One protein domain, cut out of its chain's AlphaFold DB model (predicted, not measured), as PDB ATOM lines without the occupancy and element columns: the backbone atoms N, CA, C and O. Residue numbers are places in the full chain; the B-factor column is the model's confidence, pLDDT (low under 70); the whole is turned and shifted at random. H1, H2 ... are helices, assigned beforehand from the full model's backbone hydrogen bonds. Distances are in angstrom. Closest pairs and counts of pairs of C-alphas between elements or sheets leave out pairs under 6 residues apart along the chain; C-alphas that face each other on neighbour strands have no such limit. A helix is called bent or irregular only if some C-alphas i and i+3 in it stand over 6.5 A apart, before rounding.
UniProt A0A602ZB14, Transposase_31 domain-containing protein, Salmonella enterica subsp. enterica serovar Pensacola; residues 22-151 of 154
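This is residues 22 to 151 of the 154 residues of the protein "Transposase_31 domain-containing protein" of Salmonella enterica subsp. enterica serovar Pensacola (UniProt A0A602ZB14). A compact head of six-helix packing bears one very long arm: H3, H4, H5 and the first part of H6 form an up-and-down bundle, H1 and H2 pack on its side as a hairpin, and residues 122 to 151 of H6 stick out free. The 130 printed residues hold six named helices, H1 to H6 in order, and no named strand; the class is all helix. The whole is loose, with a radius of gyration of the C-alphas of 20.3 A and spans of 71 by 36 by 22 A.

H1, residues 31 to 36, touches H2, residues 41 to 49, as a hairpin; their closest C-alphas, Phe 34 and Ala 41, are 5.0 A apart. H2 touches H3, residues 55 to 71, at a shallow tilt of 12 degrees, opposite ways, closest at the C-alphas of Leu 42 and Leu 65, 6.2 A. H3 only just touches H4, residues 77 to 90, with 3 pairs of C-alphas within 8 A, closest at Leu 66 and Leu 80, 7.0 A. H5, residues 96 to 106, touches H3, closest at the C-alphas of Met 56 and Phe 99, 6.0 A. H6, residues 108 to 151, forms a hairpin with H5, touching it with residues 110 to 118 alone, closest at the C-alphas of Ala 104 and Lys 111, 4.5 A. H6 touches H4 with residues 110 to 121 alone; H3 and H6 are apart. Every O i to N i+4 pair is within hydrogen-bond range in H2, H4 and H5, against 11 of 13 in H3, 38 of 40 in H6 and 0 of 2 in H1, where 2 of 3 O i to N i+3 pairs are.

H1 begins at C-alpha 31, (78.225, 98.476, 68.833). H3 is 22.9 A long, with a kink of 36 degrees near residue 62, and irregular: C-alphas 57 and 60 are 7.3 A apart. H4 is 19.9 A long. H6, 62.9 A long, is irregular at C-alphas 109 and 112, 7.9 A apart, and ends at C-alpha 151, (24.376, 125.823, 53.390).

The two C-alphas farthest apart, of Ser 72 and Leu 151, are 72.4 A apart. The printed part has no cut, and its five links between helices are tight. The mean pLDDT of the printed part is 88.3; residue 151 alone is under 70.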
ATOM      1  N   PRO A  22      73.708  90.958  88.114       77.75
ATOM      2  CA  PRO A  22      74.432  92.094  87.575       77.75
ATOM      3  C   PRO A  22      73.594  92.725  86.456       77.75
ATOM      4  O   PRO A  22      73.378  92.125  85.404       77.75
ATOM      5  N   LEU A  23      73.108  93.946  86.687       81.75
ATOM      6  CA  LEU A  23      72.427  94.724  85.657       81.75
ATOM      7  C   LEU A  23      73.470  95.327  84.718       81.75
ATOM      8  O   LEU A  23      74.320  96.115  85.135       81.75
ATOM      9  N   VAL A  24      73.393  94.959  83.441       80.38
ATOM     10  CA  VAL A  24      74.256  95.505  82.392       80.38
ATOM     11  C   VAL A  24      73.503  96.603  81.655       80.38
ATOM     12  O   VAL A  24      72.435  96.373  81.090       80.38
ATOM     13  N   ASP A  25      74.072  97.808  81.639       85.50
ATOM     14  CA  ASP A  25      73.553  98.907  80.830       85.50
ATOM     15  C   ASP A  25      74.036  98.773  79.379       85.50
ATOM     16  O   ASP A  25      75.095  99.275  78.992       85.50
ATOM     17  N   ILE A  26      73.218  98.103  78.567       84.50
ATOM     18  CA  ILE A  26      73.466  97.863  77.140       84.50
ATOM     19  C   ILE A  26      73.637  99.185  76.368       84.50
ATOM     20  O   ILE A  26      74.325  99.225  75.348       84.50
ATOM     21  N   THR A  27      73.072 100.303  76.843       82.62
ATOM     22  CA  THR A  27      73.158 101.583  76.122       82.62
ATOM     23  C   THR A  27      74.576 102.146  76.066       82.62
ATOM     24  O   THR A  27      74.896 102.894  75.142       82.62
ATOM     25  N   ARG A  28      75.436 101.755  77.015       86.25
ATOM     26  CA  ARG A  28      76.831 102.205  77.108       86.25
ATOM     27  C   ARG A  28      77.811 101.295  76.375       86.25
ATOM     28  O   ARG A  28      78.946 101.711  76.164       86.25
ATOM     29  N   VAL A  29      77.381 100.094  75.991       84.31
ATOM     30  CA  VAL A  29      78.206  99.118  75.269       84.31
ATOM     31  C   VAL A  29      78.364  99.574  73.814       84.31
ATOM     32  O   VAL A  29      77.353  99.762  73.134       84.31
ATOM     33  N   PRO A  30      79.589  99.787  73.310       86.50
ATOM     34  CA  PRO A  30      79.844 100.091  71.906       86.50
ATOM     35  C   PRO A  30      79.333  99.002  70.957       86.50
ATOM     36  O   PRO A  30      79.409  97.811  71.245       86.50
ATOM     37  N   ASP A  31      78.852  99.404  69.782       83.88
ATOM     38  CA  ASP A  31      78.225  98.476  68.833       83.88
ATOM     39  C   ASP A  31      79.191  97.363  68.358       83.88
ATOM     40  O   ASP A  31      78.811  96.204  68.196       83.88
ATOM     41  N   ASN A  32      80.479  97.679  68.207       83.00
ATOM     42  CA  ASN A  32      81.520  96.717  67.833       83.00
ATOM     43  C   ASN A  32      81.821  95.668  68.920       83.00
ATOM     44  O   ASN A  32      82.354  94.605  68.595       83.00
ATOM     45  N   GLU A  33      81.484  95.935  70.183       85.56
ATOM     46  CA  GLU A  33      81.667  94.985  71.284       85.56
ATOM     47  C   GLU A  33      80.605  93.881  71.270       85.56
ATOM     48  O   GLU A  33      80.915  92.752  71.654       85.56
ATOM     49  N   PHE A  34      79.413  94.122  70.702       83.44
ATOM     50  CA  PHE A  34      78.387  93.077  70.571       83.44
ATOM     51  C   PHE A  34      78.873  91.875  69.773       83.44
ATOM     52  O   PHE A  34      78.489  90.748  70.062       83.44
ATOM     53  N   LEU A  35      79.782  92.069  68.815       77.38
ATOM     54  CA  LEU A  35      80.390  90.957  68.088       77.38
ATOM     55  C   LEU A  35      81.128  89.990  69.030       77.38
ATOM     56  O   LEU A  35      81.251  88.812  68.716       77.38
ATOM     57  N   GLN A  36      81.642  90.449  70.169       82.56
ATOM     58  CA  GLN A  36      82.323  89.592  71.145       82.56
ATOM     59  C   GLN A  36      81.340  88.824  72.032       82.56
ATOM     60  O   GLN A  36      81.687  87.770  72.575       82.56
ATOM     61  N   HIS A  37      80.113  89.325  72.157       85.19
ATOM     62  CA  HIS A  37      79.071  88.663  72.914       85.19
ATOM     63  C   HIS A  37      78.643  87.388  72.163       85.19
ATOM     64  O   HIS A  37      78.657  87.315  70.934       85.19
ATOM     65  N   ARG A  38      78.350  86.316  72.908       86.94
ATOM     66  CA  ARG A  38      78.027  84.998  72.331       86.94
ATOM     67  C   ARG A  38      76.561  84.959  71.893       86.94
ATOM     68  O   ARG A  38      76.170  85.673  70.982       86.94
ATOM     69  N   ARG A  39      75.727  84.162  72.558       86.25
ATOM     70  CA  ARG A  39      74.312  83.955  72.200       86.25
ATOM     71  C   ARG A  39      73.436  85.208  72.322       86.25
ATOM     72  O   ARG A  39      72.419  85.300  71.653       86.25
ATOM     73  N   VAL A  40      73.815  86.160  73.176       87.19
ATOM     74  CA  VAL A  40      72.997  87.347  73.493       87.19
ATOM     75  C   VAL A  40      73.233  88.533  72.553       87.19
ATOM     76  O   VAL A  40      72.384  89.415  72.474       87.19
ATOM     77  N   ALA A  41      74.320  88.509  71.774       89.94
ATOM     78  CA  ALA A  41      74.775  89.629  70.950       89.94
ATOM     79  C   ALA A  41      73.701  90.205  70.025       89.94
ATOM     80  O   ALA A  41      73.507  91.416  69.952       89.94
ATOM     81  N   LEU A  42      73.007  89.322  69.301       89.94
ATOM     82  CA  LEU A  42      71.990  89.724  68.335       89.94
ATOM     83  C   LEU A  42      70.822  90.428  69.029       89.94
ATOM     84  O   LEU A  42      70.338  91.448  68.548       89.94
ATOM     85  N   MET A  43      70.396  89.891  70.169       88.25
ATOM     86  CA  MET A  43      69.285  90.441  70.933       88.25
ATOM     87  C   MET A  43      69.652  91.796  71.539       88.25
ATOM     88  O   MET A  43      68.882  92.740  71.410       88.25
ATOM     89  N   GLU A  44      70.838  91.923  72.135       90.75
ATOM     90  CA  GLU A  44      71.316  93.191  72.696       90.75
ATOM     91  C   GLU A  44      71.454  94.271  71.621       90.75
ATOM     92  O   GLU A  44      70.973  95.390  71.807       90.75
ATOM     93  N   PHE A  45      72.048  93.923  70.475       91.81
ATOM     94  CA  PHE A  45      72.197  94.840  69.352       91.81
ATOM     95  C   PHE A  45      70.839  95.334  68.844       91.81
ATOM     96  O   PHE A  45      70.656  96.539  68.664       91.81
ATOM     97  N   LEU A  46      69.881  94.421  68.649       90.38
ATOM     98  CA  LEU A  46      68.548  94.770  68.169       90.38
ATOM     99  C   LEU A  46      67.793  95.633  69.184       90.38
ATOM    100  O   LEU A  46      67.320  96.709  68.831       90.38
ATOM    101  N   LEU A  47      67.728  95.212  70.449       87.25
ATOM    102  CA  LEU A  47      67.016  95.949  71.499       87.25
ATOM    103  C   LEU A  47      67.595  97.348  71.733       87.25
ATOM    104  O   LEU A  47      66.852  98.282  72.037       87.25
ATOM    105  N   LYS A  48      68.913  97.515  71.590       91.00
ATOM    106  CA  LYS A  48      69.561  98.822  71.717       91.00
ATOM    107  C   LYS A  48      69.245  99.738  70.536       91.00
ATOM    108  O   LYS A  48      68.989 100.924  70.751       91.00
ATOM    109  N   ASN A  49      69.339  99.218  69.312       89.44
ATOM    110  CA  ASN A  49      69.484 100.056  68.122       89.44
ATOM    111  C   ASN A  49      68.229 100.152  67.247       89.44
ATOM    112  O   ASN A  49      68.020 101.212  66.668       89.44
ATOM    113  N   VAL A  50      67.383  99.116  67.183       88.06
ATOM    114  CA  VAL A  50      66.252  99.034  66.229       88.06
ATOM    115  C   VAL A  50      65.308 100.231  66.337       88.06
ATOM    116  O   VAL A  50      64.959 100.817  65.326       88.06
ATOM    117  N   ILE A  51      64.956 100.651  67.553       85.31
ATOM    118  CA  ILE A  51      64.013 101.766  67.773       85.31
ATOM    119  C   ILE A  51      64.689 103.142  67.607       85.31
ATOM    120  O   ILE A  51      64.021 104.161  67.466       85.31
ATOM    121  N   ARG A  52      66.023 103.212  67.695       86.00
ATOM    122  CA  ARG A  52      66.757 104.484  67.831       86.00
ATOM    123  C   ARG A  52      67.444 104.944  66.554       86.00
ATOM    124  O   ARG A  52      67.846 106.104  66.495       86.00
ATOM    125  N   ARG A  53      67.682 104.043  65.605       89.19
ATOM    126  CA  ARG A  53      68.523 104.288  64.431       89.19
ATOM    127  C   ARG A  53      67.861 103.720  63.192       89.19
ATOM    128  O   ARG A  53      67.157 102.718  63.278       89.19
ATOM    129  N   ASP A  54      68.157 104.340  62.057       91.31
ATOM    130  CA  ASP A  54      67.699 103.851  60.765       91.31
ATOM    131  C   ASP A  54      68.266 102.444  60.498       91.31
ATOM    132  O   ASP A  54      69.465 102.193  60.666       91.31
ATOM    133  N   LEU A  55      67.407 101.511  60.084       90.94
ATOM    134  CA  LEU A  55      67.794 100.126  59.800       90.94
ATOM    135  C   LEU A  55      68.889 100.013  58.729       90.94
ATOM    136  O   LEU A  55      69.711  99.089  58.780       90.94
ATOM    137  N   MET A  56      68.957 100.952  57.784       92.38
ATOM    138  CA  MET A  56      70.019 101.012  56.784       92.38
ATOM    139  C   MET A  56      71.390 101.236  57.422       92.38
ATOM    140  O   MET A  56      72.345 100.570  57.024       92.38
ATOM    141  N   GLU A  57      71.494 102.067  58.466       90.75
ATOM    142  CA  GLU A  57      72.751 102.241  59.214       90.75
ATOM    143  C   GLU A  57      73.174 100.956  59.936       90.75
ATOM    144  O   GLU A  57      74.363 100.687  60.118       90.75
ATOM    145  N   LEU A  58      72.201 100.145  60.350       89.94
ATOM    146  CA  LEU A  58      72.433  98.921  61.114       89.94
ATOM    147  C   LEU A  58      72.727  97.708  60.230       89.94
ATOM    148  O   LEU A  58      73.189  96.688  60.740       89.94
ATOM    149  N   THR A  59      72.477  97.797  58.922       89.56
ATOM    150  CA  THR A  59      72.466  96.642  58.010       89.56
ATOM    151  C   THR A  59      73.790  95.883  58.007       89.56
ATOM    152  O   THR A  59      73.806  94.649  58.087       89.56
ATOM    153  N   ASP A  60      74.916  96.595  57.962       89.19
ATOM    154  CA  ASP A  60      76.240  95.971  57.937       89.19
ATOM    155  C   ASP A  60      76.527  95.176  59.207       89.19
ATOM    156  O   ASP A  60      76.916  94.007  59.143       89.19
ATOM    157  N   MET A  61      76.265  95.772  60.366       88.88
ATOM    158  CA  MET A  61      76.504  95.104  61.637       88.88
ATOM    159  C   MET A  61      75.496  93.983  61.900       88.88
ATOM    160  O   MET A  61      75.891  92.902  62.334       88.88
ATOM    161  N   LEU A  62      74.217  94.209  61.592       89.69
ATOM    162  CA  LEU A  62      73.162  93.215  61.748       89.69
ATOM    163  C   LEU A  62      73.467  91.968  60.918       89.69
ATOM    164  O   LEU A  62      73.417  90.857  61.433       89.69
ATOM    165  N   THR A  63      73.839  92.138  59.650       89.12
ATOM    166  CA  THR A  63      74.163  91.006  58.768       89.12
ATOM    167  C   THR A  63      75.395  90.249  59.249       89.12
ATOM    168  O   THR A  63      75.359  89.021  59.306       89.12
ATOM    169  N   GLY A  64      76.443  90.955  59.686       89.00
ATOM    170  CA  GLY A  64      77.621  90.331  60.291       89.00
ATOM    171  C   GLY A  64      77.292  89.529  61.555       89.00
ATOM    172  O   GLY A  64      77.769  88.404  61.716       89.00
ATOM    173  N   LEU A  65      76.435  90.067  62.429       89.94
ATOM    174  CA  LEU A  65      75.955  89.367  63.621       89.94
ATOM    175  C   LEU A  65      75.140  88.125  63.253       89.94
ATOM    176  O   LEU A  65      75.418  87.048  63.772       89.94
ATOM    177  N   LEU A  66      74.177  88.249  62.340       88.69
ATOM    178  CA  LEU A  66      73.320  87.145  61.903       88.69
ATOM    179  C   LEU A  66      74.142  85.988  61.308       88.69
ATOM    180  O   LEU A  66      73.948  84.840  61.708       88.69
ATOM    181  N   VAL A  67      75.103  86.284  60.426       88.12
ATOM    182  CA  VAL A  67      76.011  85.274  59.849       88.12
ATOM    183  C   VAL A  67      76.823  84.589  60.945       88.12
ATOM    184  O   VAL A  67      76.801  83.366  61.060       88.12
ATOM    185  N   ARG A  68      77.475  85.364  61.820       88.31
ATOM    186  CA  ARG A  68      78.306  84.809  62.894       88.31
ATOM    187  C   ARG A  68      77.508  83.934  63.863       88.31
ATOM    188  O   ARG A  68      78.015  82.920  64.345       88.31
ATOM    189  N   GLN A  69      76.273  84.316  64.178       88.12
ATOM    190  CA  GLN A  69      75.396  83.545  65.062       88.12
ATOM    191  C   GLN A  69      74.952  82.216  64.436       88.12
ATOM    192  O   GLN A  69      74.861  81.214  65.149       88.12
ATOM    193  N   LEU A  70      74.708  82.195  63.121       86.25
ATOM    194  CA  LEU A  70      74.418  80.970  62.373       86.25
ATOM    195  C   LEU A  70      75.642  80.046  62.326       86.25
ATOM    196  O   LEU A  70      75.534  78.872  62.672       86.25
ATOM    197  N   GLU A  71      76.814  80.579  61.976       87.38
ATOM    198  CA  GLU A  71      78.060  79.802  61.864       87.38
ATOM    199  C   GLU A  71      78.504  79.191  63.199       87.38
ATOM    200  O   GLU A  71      79.013  78.073  63.245       87.38
ATOM    201  N   SER A  72      78.289  79.907  64.305       86.44
ATOM    202  CA  SER A  72      78.624  79.433  65.655       86.44
ATOM    203  C   SER A  72      77.588  78.477  66.262       86.44
ATOM    204  O   SER A  72      77.804  77.972  67.365       86.44
ATOM    205  N   GLY A  73      76.460  78.230  65.583       85.25
ATOM    206  CA  GLY A  73      75.367  77.398  66.100       85.25
ATOM    207  C   GLY A  73      74.678  77.992  67.333       85.25
ATOM    208  O   GLY A  73      74.051  77.276  68.116       85.25
ATOM    209  N   TYR A  74      74.818  79.301  67.552       84.88
ATOM    210  CA  TYR A  74      74.180  80.004  68.664       84.88
ATOM    211  C   TYR A  74      72.724  80.360  68.386       84.88
ATOM    212  O   TYR A  74      71.960  80.536  69.331       84.88
ATOM    213  N   THR A  75      72.346  80.434  67.113       84.06
ATOM    214  CA  THR A  75      71.013  80.823  66.654       84.06
ATOM    215  C   THR A  75      70.457  79.757  65.717       84.06
ATOM    216  O   THR A  75      71.178  79.188  64.902       84.06
ATOM    217  N   THR A  76      69.157  79.495  65.835       85.31
ATOM    218  CA  THR A  76      68.407  78.672  64.879       85.31
ATOM    219  C   THR A  76      67.798  79.546  63.791       85.31
ATOM    220  O   THR A  76      67.578  80.738  63.991       85.31
ATOM    221  N   GLU A  77      67.434  78.945  62.664       82.44
ATOM    222  CA  GLU A  77      66.679  79.613  61.597       82.44
ATOM    223  C   GLU A  77      65.409  80.315  62.115       82.44
ATOM    224  O   GLU A  77      65.114  81.447  61.751       82.44
ATOM    225  N   GLN A  78      64.699  79.695  63.059       83.44
ATOM    226  CA  GLN A  78      63.524  80.296  63.697       83.44
ATOM    227  C   GLN A  78      63.875  81.558  64.497       83.44
ATOM    228  O   GLN A  78      63.168  82.561  64.423       83.44
ATOM    229  N   THR A  79      64.979  81.521  65.246       84.00
ATOM    230  CA  THR A  79      65.447  82.664  66.043       84.00
ATOM    231  C   THR A  79      65.938  83.795  65.136       84.00
ATOM    232  O   THR A  79      65.649  84.962  65.387       84.00
ATOM    233  N   LEU A  80      66.607  83.446  64.033       83.75
ATOM    234  CA  LEU A  80      67.002  84.379  62.982       83.75
ATOM    235  C   LEU A  80      65.783  85.106  62.404       83.75
ATOM    236  O   LEU A  80      65.772  86.331  62.298       83.75
ATOM    237  N   LEU A  81      64.735  84.358  62.064       84.31
ATOM    238  CA  LEU A  81      63.511  84.940  61.528       84.31
ATOM    239  C   LEU A  81      62.794  85.805  62.553       84.31
ATOM    240  O   LEU A  81      62.273  86.851  62.184       84.31
ATOM    241  N   ALA A  82      62.783  85.422  63.828       88.25
ATOM    242  CA  ALA A  82      62.235  86.266  64.887       88.25
ATOM    243  C   ALA A  82      62.990  87.603  64.994       88.25
ATOM    244  O   ALA A  82      62.359  88.654  65.083       88.25
ATOM    245  N   ALA A  83      64.322  87.577  64.906       88.62
ATOM    246  CA  ALA A  83      65.164  88.771  64.910       88.62
ATOM    247  C   ALA A  83      64.890  89.695  63.710       88.62
ATOM    248  O   ALA A  83      64.748  90.904  63.884       88.62
ATOM    249  N   ILE A  84      64.767  89.133  62.504       87.12
ATOM    250  CA  ILE A  84      64.443  89.906  61.296       87.12
ATOM    251  C   ILE A  84      63.022  90.469  61.384       87.12
ATOM    252  O   ILE A  84      62.824  91.651  61.125       87.12
ATOM    253  N   ASN A  85      62.043  89.661  61.805       87.75
ATOM    254  CA  ASN A  85      60.671  90.123  62.028       87.75
ATOM    255  C   ASN A  85      60.631  91.303  63.002       87.75
ATOM    256  O   ASN A  85      59.952  92.287  62.731       87.75
ATOM    257  N   TYR A  86      61.364  91.215  64.112       89.31
ATOM    258  CA  TYR A  86      61.453  92.295  65.088       89.31
ATOM    259  C   TYR A  86      62.065  93.564  64.480       89.31
ATOM    260  O   TYR A  86      61.472  94.634  64.585       89.31
ATOM    261  N   ALA A  87      63.198  93.437  63.781       89.19
ATOM    262  CA  ALA A  87      63.863  94.570  63.141       89.19
ATOM    263  C   ALA A  87      62.945  95.293  62.146       89.19
ATOM    264  O   ALA A  87      62.876  96.511  62.167       89.19
ATOM    265  N   VAL A  88      62.219  94.558  61.300       86.56
ATOM    266  CA  VAL A  88      61.351  95.165  60.278       86.56
ATOM    267  C   VAL A  88      60.061  95.719  60.887       86.56
ATOM    268  O   VAL A  88      59.524  96.701  60.391       86.56
ATOM    269  N   ARG A  89      59.541  95.091  61.948       85.81
ATOM    270  CA  ARG A  89      58.298  95.521  62.597       85.81
ATOM    271  C   ARG A  89      58.471  96.806  63.399       85.81
ATOM    272  O   ARG A  89      57.600  97.668  63.332       85.81
ATOM    273  N   ASP A  90      59.528  96.870  64.206       88.75
ATOM    274  CA  ASP A  90      59.717  97.926  65.207       88.75
ATOM    275  C   ASP A  90      60.855  98.892  64.848       88.75
ATOM    276  O   ASP A  90      61.010  99.922  65.503       88.75
ATOM    277  N   GLY A  91      61.666  98.562  63.842       87.81
ATOM    278  CA  GLY A  91      62.711  99.445  63.339       87.81
ATOM    279  C   GLY A  91      62.202 100.365  62.255       87.81
ATOM    280  O   GLY A  91      61.252 100.018  61.560       87.81
ATOM    281  N   ASP A  92      62.858 101.510  62.112       88.94
ATOM    282  CA  ASP A  92      62.471 102.571  61.185       88.94
ATOM    283  C   ASP A  92      63.465 102.690  60.027       88.94
ATOM    284  O   ASP A  92      64.673 102.516  60.215       88.94
ATOM    285  N   THR A  93      62.956 102.949  58.825       89.88
ATOM    286  CA  THR A  93      63.769 103.313  57.661       89.88
ATOM    287  C   THR A  93      62.901 103.838  56.522       89.88
ATOM    288  O   THR A  93      61.802 103.340  56.270       89.88
ATOM    289  N   ASP A  94      63.436 104.795  55.767       87.25
ATOM    290  CA  ASP A  94      62.782 105.308  54.559       87.25
ATOM    291  C   ASP A  94      62.762 104.275  53.410       87.25
ATOM    292  O   ASP A  94      61.935 104.374  52.500       87.25
ATOM    293  N   ASP A  95      63.646 103.263  53.435       88.81
ATOM    294  CA  ASP A  95      63.779 102.265  52.362       88.81
ATOM    295  C   ASP A  95      63.824 100.814  52.880       88.81
ATOM    296  O   ASP A  95      64.821 100.087  52.777       88.81
ATOM    297  N   TYR A  96      62.682 100.345  53.396       87.38
ATOM    298  CA  TYR A  96      62.517  98.950  53.827       87.38
ATOM    299  C   TYR A  96      62.778  97.946  52.702       87.38
ATOM    300  O   TYR A  96      63.239  96.831  52.957       87.38
ATOM    301  N   HIS A  97      62.484  98.306  51.452       88.12
ATOM    302  CA  HIS A  97      62.710  97.420  50.316       88.12
ATOM    303  C   HIS A  97      64.197  97.161  50.108       88.12
ATOM    304  O   HIS A  97      64.604  96.009  49.930       88.12
ATOM    305  N   HIS A  98      65.010  98.211  50.156       91.06
ATOM    306  CA  HIS A  98      66.450  98.087  50.053       91.06
ATOM    307  C   HIS A  98      67.041  97.343  51.257       91.06
ATOM    308  O   HIS A  98      67.868  96.446  51.059       91.06
ATOM    309  N   PHE A  99      66.562  97.605  52.478       91.25
ATOM    310  CA  PHE A  99      66.956  96.852  53.675       91.25
ATOM    311  C   PHE A  99      66.703  95.342  53.523       91.25
ATOM    312  O   PHE A  99      67.632  94.536  53.614       91.25
ATOM    313  N   ILE A 100      65.463  94.951  53.206       90.94
ATOM    314  CA  ILE A 100      65.067  93.546  53.018       90.94
ATOM    315  C   ILE A 100      65.880  92.880  51.907       90.94
ATOM    316  O   ILE A 100      66.373  91.764  52.086       90.94
ATOM    317  N   ASN A 101      66.053  93.554  50.768       91.00
ATOM    318  CA  ASN A 101      66.830  93.012  49.656       91.00
ATOM    319  C   ASN A 101      68.303  92.821  50.033       91.00
ATOM    320  O   ASN A 101      68.896  91.803  49.672       91.00
ATOM    321  N   THR A 102      68.883  93.751  50.794       91.56
ATOM    322  CA  THR A 102      70.266  93.640  51.275       91.56
ATOM    323  C   THR A 102      70.422  92.459  52.233       91.56
ATOM    324  O   THR A 102      71.363  91.673  52.090       91.56
ATOM    325  N   LEU A 103      69.475  92.276  53.162       90.88
ATOM    326  CA  LEU A 103      69.444  91.107  54.044       90.88
ATOM    327  C   LEU A 103      69.349  89.802  53.244       90.88
ATOM    328  O   LEU A 103      70.137  88.887  53.468       90.88
ATOM    329  N   ALA A 104      68.429  89.730  52.282       91.31
ATOM    330  CA  ALA A 104      68.199  88.552  51.453       91.31
ATOM    331  C   ALA A 104      69.400  88.187  50.562       91.31
ATOM    332  O   ALA A 104      69.636  87.009  50.289       91.31
ATOM    333  N   GLN A 105      70.167  89.179  50.104       91.50
ATOM    334  CA  GLN A 105      71.391  88.953  49.333       91.50
ATOM    335  C   GLN A 105      72.518  88.390  50.202       91.50
ATOM    336  O   GLN A 105      73.197  87.451  49.789       91.50
ATOM    337  N   ARG A 106      72.714  88.946  51.403       89.75
ATOM    338  CA  ARG A 106      73.793  88.528  52.314       89.75
ATOM    339  C   ARG A 106      73.493  87.203  53.008       89.75
ATOM    340  O   ARG A 106      74.397  86.404  53.219       89.75
ATOM    341  N   LEU A 107      72.225  86.948  53.314       87.69
ATOM    342  CA  LEU A 107      71.731  85.706  53.904       87.69
ATOM    343  C   LEU A 107      71.031  84.868  52.829       87.69
ATOM    344  O   LEU A 107      69.850  84.547  52.942       87.69
ATOM    345  N   SER A 108      71.762  84.522  51.769       86.12
ATOM    346  CA  SER A 108      71.204  83.868  50.575       86.12
ATOM    347  C   SER A 108      70.457  82.564  50.874       86.12
ATOM    348  O   SER A 108      69.424  82.302  50.263       86.12
ATOM    349  N   GLN A 109      70.918  81.784  51.857       86.31
ATOM    350  CA  GLN A 109      70.245  80.558  52.312       86.31
ATOM    351  C   GLN A 109      68.871  80.812  52.948       86.31
ATOM    352  O   GLN A 109      68.049  79.911  53.014       86.31
ATOM    353  N   GLN A 110      68.635  82.033  53.423       85.75
ATOM    354  CA  GLN A 110      67.448  82.444  54.171       85.75
ATOM    355  C   GLN A 110      66.548  83.379  53.363       85.75
ATOM    356  O   GLN A 110      65.553  83.891  53.873       85.75
ATOM    357  N   LYS A 111      66.888  83.593  52.088       89.12
ATOM    358  CA  LYS A 111      66.204  84.512  51.185       89.12
ATOM    359  C   LYS A 111      64.696  84.286  51.160       89.12
ATOM    360  O   LYS A 111      63.952  85.246  51.334       89.12
ATOM    361  N   ASP A 112      64.249  83.051  50.965       89.38
ATOM    362  CA  ASP A 112      62.820  82.756  50.820       89.38
ATOM    363  C   ASP A 112      62.050  83.093  52.099       89.38
ATOM    364  O   ASP A 112      61.035  83.788  52.044       89.38
ATOM    365  N   ASN A 113      62.595  82.726  53.260       86.50
ATOM    366  CA  ASN A 113      61.991  83.039  54.551       86.50
ATOM    367  C   ASN A 113      61.934  84.555  54.813       86.50
ATOM    368  O   ASN A 113      60.919  85.070  55.289       86.50
ATOM    369  N   ILE A 114      63.000  85.288  54.469       89.50
ATOM    370  CA  ILE A 114      63.048  86.756  54.569       89.50
ATOM    371  C   ILE A 114      61.981  87.384  53.665       89.50
ATOM    372  O   ILE A 114      61.264  88.295  54.082       89.50
ATOM    373  N   MET A 115      61.826  86.872  52.442       90.88
ATOM    374  CA  MET A 115      60.810  87.355  51.509       90.88
ATOM    375  C   MET A 115      59.390  87.053  51.991       90.88
ATOM    376  O   MET A 115      58.510  87.897  51.816       90.88
ATOM    377  N   THR A 116      59.162  85.909  52.645       89.25
ATOM    378  CA  THR A 116      57.879  85.595  53.290       89.25
ATOM    379  C   THR A 116      57.545  86.597  54.396       89.25
ATOM    380  O   THR A 116      56.425  87.106  54.434       89.25
ATOM    381  N   VAL A 117      58.511  86.945  55.254       85.75
ATOM    382  CA  VAL A 117      58.339  87.984  56.289       85.75
ATOM    383  C   VAL A 117      57.972  89.328  55.658       85.75
ATOM    384  O   VAL A 117      56.977  89.949  56.033       85.75
ATOM    385  N   ALA A 118      58.729  89.747  54.644       88.50
ATOM    386  CA  ALA A 118      58.482  91.002  53.946       88.50
ATOM    387  C   ALA A 118      57.136  91.026  53.202       88.50
ATOM    388  O   ALA A 118      56.545  92.089  53.018       88.50
ATOM    389  N   GLN A 119      56.651  89.880  52.722       90.31
ATOM    390  CA  GLN A 119      55.331  89.777  52.108       90.31
ATOM    391  C   GLN A 119      54.220  89.922  53.145       90.31
ATOM    392  O   GLN A 119      53.327  90.744  52.949       90.31
ATOM    393  N   ARG A 120      54.317  89.203  54.267       87.31
ATOM    394  CA  ARG A 120      53.336  89.287  55.353       87.31
ATOM    395  C   ARG A 120      53.167  90.717  55.859       87.31
ATOM    396  O   ARG A 120      52.052  91.199  55.992       87.31
ATOM    397  N   LEU A 121      54.277  91.421  56.074       84.38
ATOM    398  CA  LEU A 121      54.249  92.810  56.537       84.38
ATOM    399  C   LEU A 121      53.609  93.761  55.517       84.38
ATOM    400  O   LEU A 121      52.887  94.677  55.903       84.38
ATOM    401  N   ARG A 122      53.817  93.528  54.214       87.81
ATOM    402  CA  ARG A 122      53.137  94.291  53.155       87.81
ATOM    403  C   ARG A 122      51.633  94.041  53.143       87.81
ATOM    404  O   ARG A 122      50.875  94.992  52.984       87.81
ATOM    405  N   GLU A 123      51.207  92.793  53.313       91.25
ATOM    406  CA  GLU A 123      49.787  92.425  53.387       91.25
ATOM    407  C   GLU A 123      49.114  93.071  54.607       91.25
ATOM    408  O   GLU A 123      48.089  93.733  54.456       91.25
ATOM    409  N   GLU A 124      49.741  92.994  55.786       88.88
ATOM    410  CA  GLU A 124      49.263  93.668  57.001       88.88
ATOM    411  C   GLU A 124      49.200  95.195  56.833       88.88
ATOM    412  O   GLU A 124      48.260  95.844  57.299       88.88
ATOM    413  N   GLY A 125      50.201  95.789  56.174       88.31
ATOM    414  CA  GLY A 125      50.234  97.219  55.874       88.31
ATOM    415  C   GLY A 125      49.110  97.644  54.929       88.31
ATOM    416  O   GLY A 125      48.456  98.660  55.169       88.31
ATOM    417  N   LEU A 126      48.842  96.848  53.890       93.50
ATOM    418  CA  LEU A 126      47.751  97.085  52.948       93.50
ATOM    419  C   LEU A 126      46.387  96.999  53.638       93.50
ATOM    420  O   LEU A 126      45.564  97.898  53.472       93.50
ATOM    421  N   GLU A 127      46.157  95.953  54.432       95.00
ATOM    422  CA  GLU A 127      44.906  95.760  55.170       95.00
ATOM    423  C   GLU A 127      44.634  96.933  56.123       95.00
ATOM    424  O   GLU A 127      43.559  97.536  56.086       95.00
ATOM    425  N   LYS A 128      45.640  97.334  56.913       92.88
ATOM    426  CA  LYS A 128      45.547  98.521  57.778       92.88
ATOM    427  C   LYS A 128      45.271  99.785  56.969       92.88
ATOM    428  O   LYS A 128      44.438 100.593  57.375       92.88
ATOM    429  N   GLY A 129      45.938  99.953  55.827       94.56
ATOM    430  CA  GLY A 129      45.743 101.091  54.932       94.56
ATOM    431  C   GLY A 129      44.309 101.198  54.408       94.56
ATOM    432  O   GLY A 129      43.744 102.290  54.412       94.56
ATOM    433  N   ILE A 130      43.696 100.073  54.026       96.81
ATOM    434  CA  ILE A 130      42.298 100.019  53.575       96.81
ATOM    435  C   ILE A 130      41.356 100.431  54.707       96.81
ATOM    436  O   ILE A 130      40.553 101.344  54.522       96.81
ATOM    437  N   ILE A 131      41.496  99.832  55.893       95.75
ATOM    438  CA  ILE A 131      40.639 100.129  57.053       95.75
ATOM    439  C   ILE A 131      40.728 101.613  57.434       95.75
ATOM    440  O   ILE A 131      39.708 102.276  57.635       95.75
ATOM    441  N   ILE A 132      41.948 102.151  57.511       96.12
ATOM    442  CA  ILE A 132      42.187 103.567  57.813       96.12
ATOM    443  C   ILE A 132      41.558 104.445  56.725       96.12
ATOM    444  O   ILE A 132      40.900 105.435  57.051       96.12
ATOM    445  N   GLY A 133      41.728 104.089  55.451       96.25
ATOM    446  CA  GLY A 133      41.161 104.815  54.317       96.25
ATOM    447  C   GLY A 133      39.632 104.862  54.341       96.25
ATOM    448  O   GLY A 133      39.051 105.936  54.188       96.25
ATOM    449  N   GLU A 134      38.976 103.730  54.602       96.56
ATOM    450  CA  GLU A 134      37.517 103.647  54.726       96.56
ATOM    451  C   GLU A 134      36.996 104.505  55.883       96.56
ATOM    452  O   GLU A 134      36.068 105.295  55.702       96.56
ATOM    453  N   GLN A 135      37.624 104.414  57.059       94.75
ATOM    454  CA  GLN A 135      37.238 105.207  58.228       94.75
ATOM    455  C   GLN A 135      37.368 106.713  57.972       94.75
ATOM    456  O   GLN A 135      36.435 107.471  58.255       94.75
ATOM    457  N   HIS A 136      38.493 107.151  57.398       94.81
ATOM    458  CA  HIS A 136      38.695 108.557  57.045       94.81
ATOM    459  C   HIS A 136      37.711 109.019  55.963       94.81
ATOM    460  O   HIS A 136      37.204 110.138  56.044       94.81
ATOM    461  N   GLY A 137      37.402 108.167  54.982       96.00
ATOM    462  CA  GLY A 137      36.424 108.455  53.932       96.00
ATOM    463  C   GLY A 137      35.011 108.659  54.481       96.00
ATOM    464  O   GLY A 137      34.362 109.654  54.153       96.00
ATOM    465  N   ILE A 138      34.555 107.767  55.365       96.06
ATOM    466  CA  ILE A 138      33.244 107.867  56.024       96.06
ATOM    467  C   ILE A 138      33.158 109.147  56.861       96.06
ATOM    468  O   ILE A 138      32.172 109.884  56.770       96.06
ATOM    469  N   GLU A 139      34.183 109.433  57.667       93.94
ATOM    470  CA  GLU A 139      34.176 110.613  58.530       93.94
ATOM    471  C   GLU A 139      34.199 111.911  57.718       93.94
ATOM    472  O   GLU A 139      33.419 112.823  58.003       93.94
ATOM    473  N   LYS A 140      35.019 111.977  56.663       94.56
ATOM    474  CA  LYS A 140      35.068 113.133  55.763       94.56
ATOM    475  C   LYS A 140      33.723 113.361  55.068       94.56
ATOM    476  O   LYS A 140      33.187 114.464  55.145       94.56
ATOM    477  N   GLY A 141      33.119 112.312  54.501       94.31
ATOM    478  CA  GLY A 141      31.805 112.407  53.857       94.31
ATOM    479  C   GLY A 141      30.694 112.838  54.823       94.31
ATOM    480  O   GLY A 141      29.827 113.642  54.478       94.31
ATOM    481  N   ARG A 142      30.745 112.382  56.083       94.25
ATOM    482  CA  ARG A 142      29.810 112.813  57.133       94.25
ATOM    483  C   ARG A 142      29.959 114.298  57.474       94.25
ATOM    484  O   ARG A 142      28.957 114.957  57.763       94.25
ATOM    485  N   GLN A 143      31.183 114.823  57.496       91.44
ATOM    486  CA  GLN A 143      31.440 116.243  57.754       91.44
ATOM    487  C   GLN A 143      30.993 117.121  56.580       91.44
ATOM    488  O   GLN A 143      30.297 118.114  56.806       91.44
ATOM    489  N   GLU A 144      31.316 116.727  55.350       91.81
ATOM    490  CA  GLU A 144      30.916 117.432  54.125       91.81
ATOM    491  C   GLU A 144      29.388 117.489  53.992       91.81
ATOM    492  O   GLU A 144      28.823 118.578  53.894       91.81
ATOM    493  N   GLY A 145      28.687 116.362  54.164       91.12
ATOM    494  CA  GLY A 145      27.220 116.335  54.103       91.12
ATOM    495  C   GLY A 145      26.534 117.202  55.171       91.12
ATOM    496  O   GLY A 145      25.470 117.780  54.932       91.12
ATOM    497  N   LYS A 146      27.143 117.363  56.355       90.94
ATOM    498  CA  LYS A 146      26.648 118.290  57.392       90.94
ATOM    499  C   LYS A 146      26.836 119.759  57.011       90.94
ATOM    500  O   LYS A 146      25.989 120.579  57.370       90.94
ATOM    501  N   LEU A 147      27.945 120.096  56.355       85.56
ATOM    502  CA  LEU A 147      28.237 121.454  55.889       85.56
ATOM    503  C   LEU A 147      27.301 121.840  54.739       85.56
ATOM    504  O   LEU A 147      26.650 122.883  54.809       85.56
ATOM    505  N   GLU A 148      27.147 120.968  53.745       83.75
ATOM    506  CA  GLU A 148      26.243 121.180  52.608       83.75
ATOM    507  C   GLU A 148      24.778 121.276  53.052       83.75
ATOM    508  O   GLU A 148      24.066 122.202  52.665       83.75
ATOM    509  N   GLY A 149      24.338 120.398  53.960       82.88
ATOM    510  CA  GLY A 149      22.985 120.439  54.518       82.88
ATOM    511  C   GLY A 149      22.680 121.671  55.384       82.88
ATOM    512  O   GLY A 149      21.506 121.952  55.643       82.88
ATOM    513  N   ARG A 150      23.704 122.404  55.847       77.00
ATOM    514  CA  ARG A 150      23.558 123.716  56.506       77.00
ATOM    515  C   ARG A 150      23.511 124.862  55.498       77.00
ATOM    516  O   ARG A 150      22.731 125.784  55.700       77.00
ATOM    517  N   LEU A 151      24.316 124.800  54.439       69.94
ATOM    518  CA  LEU A 151      24.376 125.823  53.390       69.94
ATOM    519  C   LEU A 151      23.133 125.817  52.486       69.94
ATOM    520  O   LEU A 151      22.680 126.879  52.082       69.94
TER     521      LEU A 151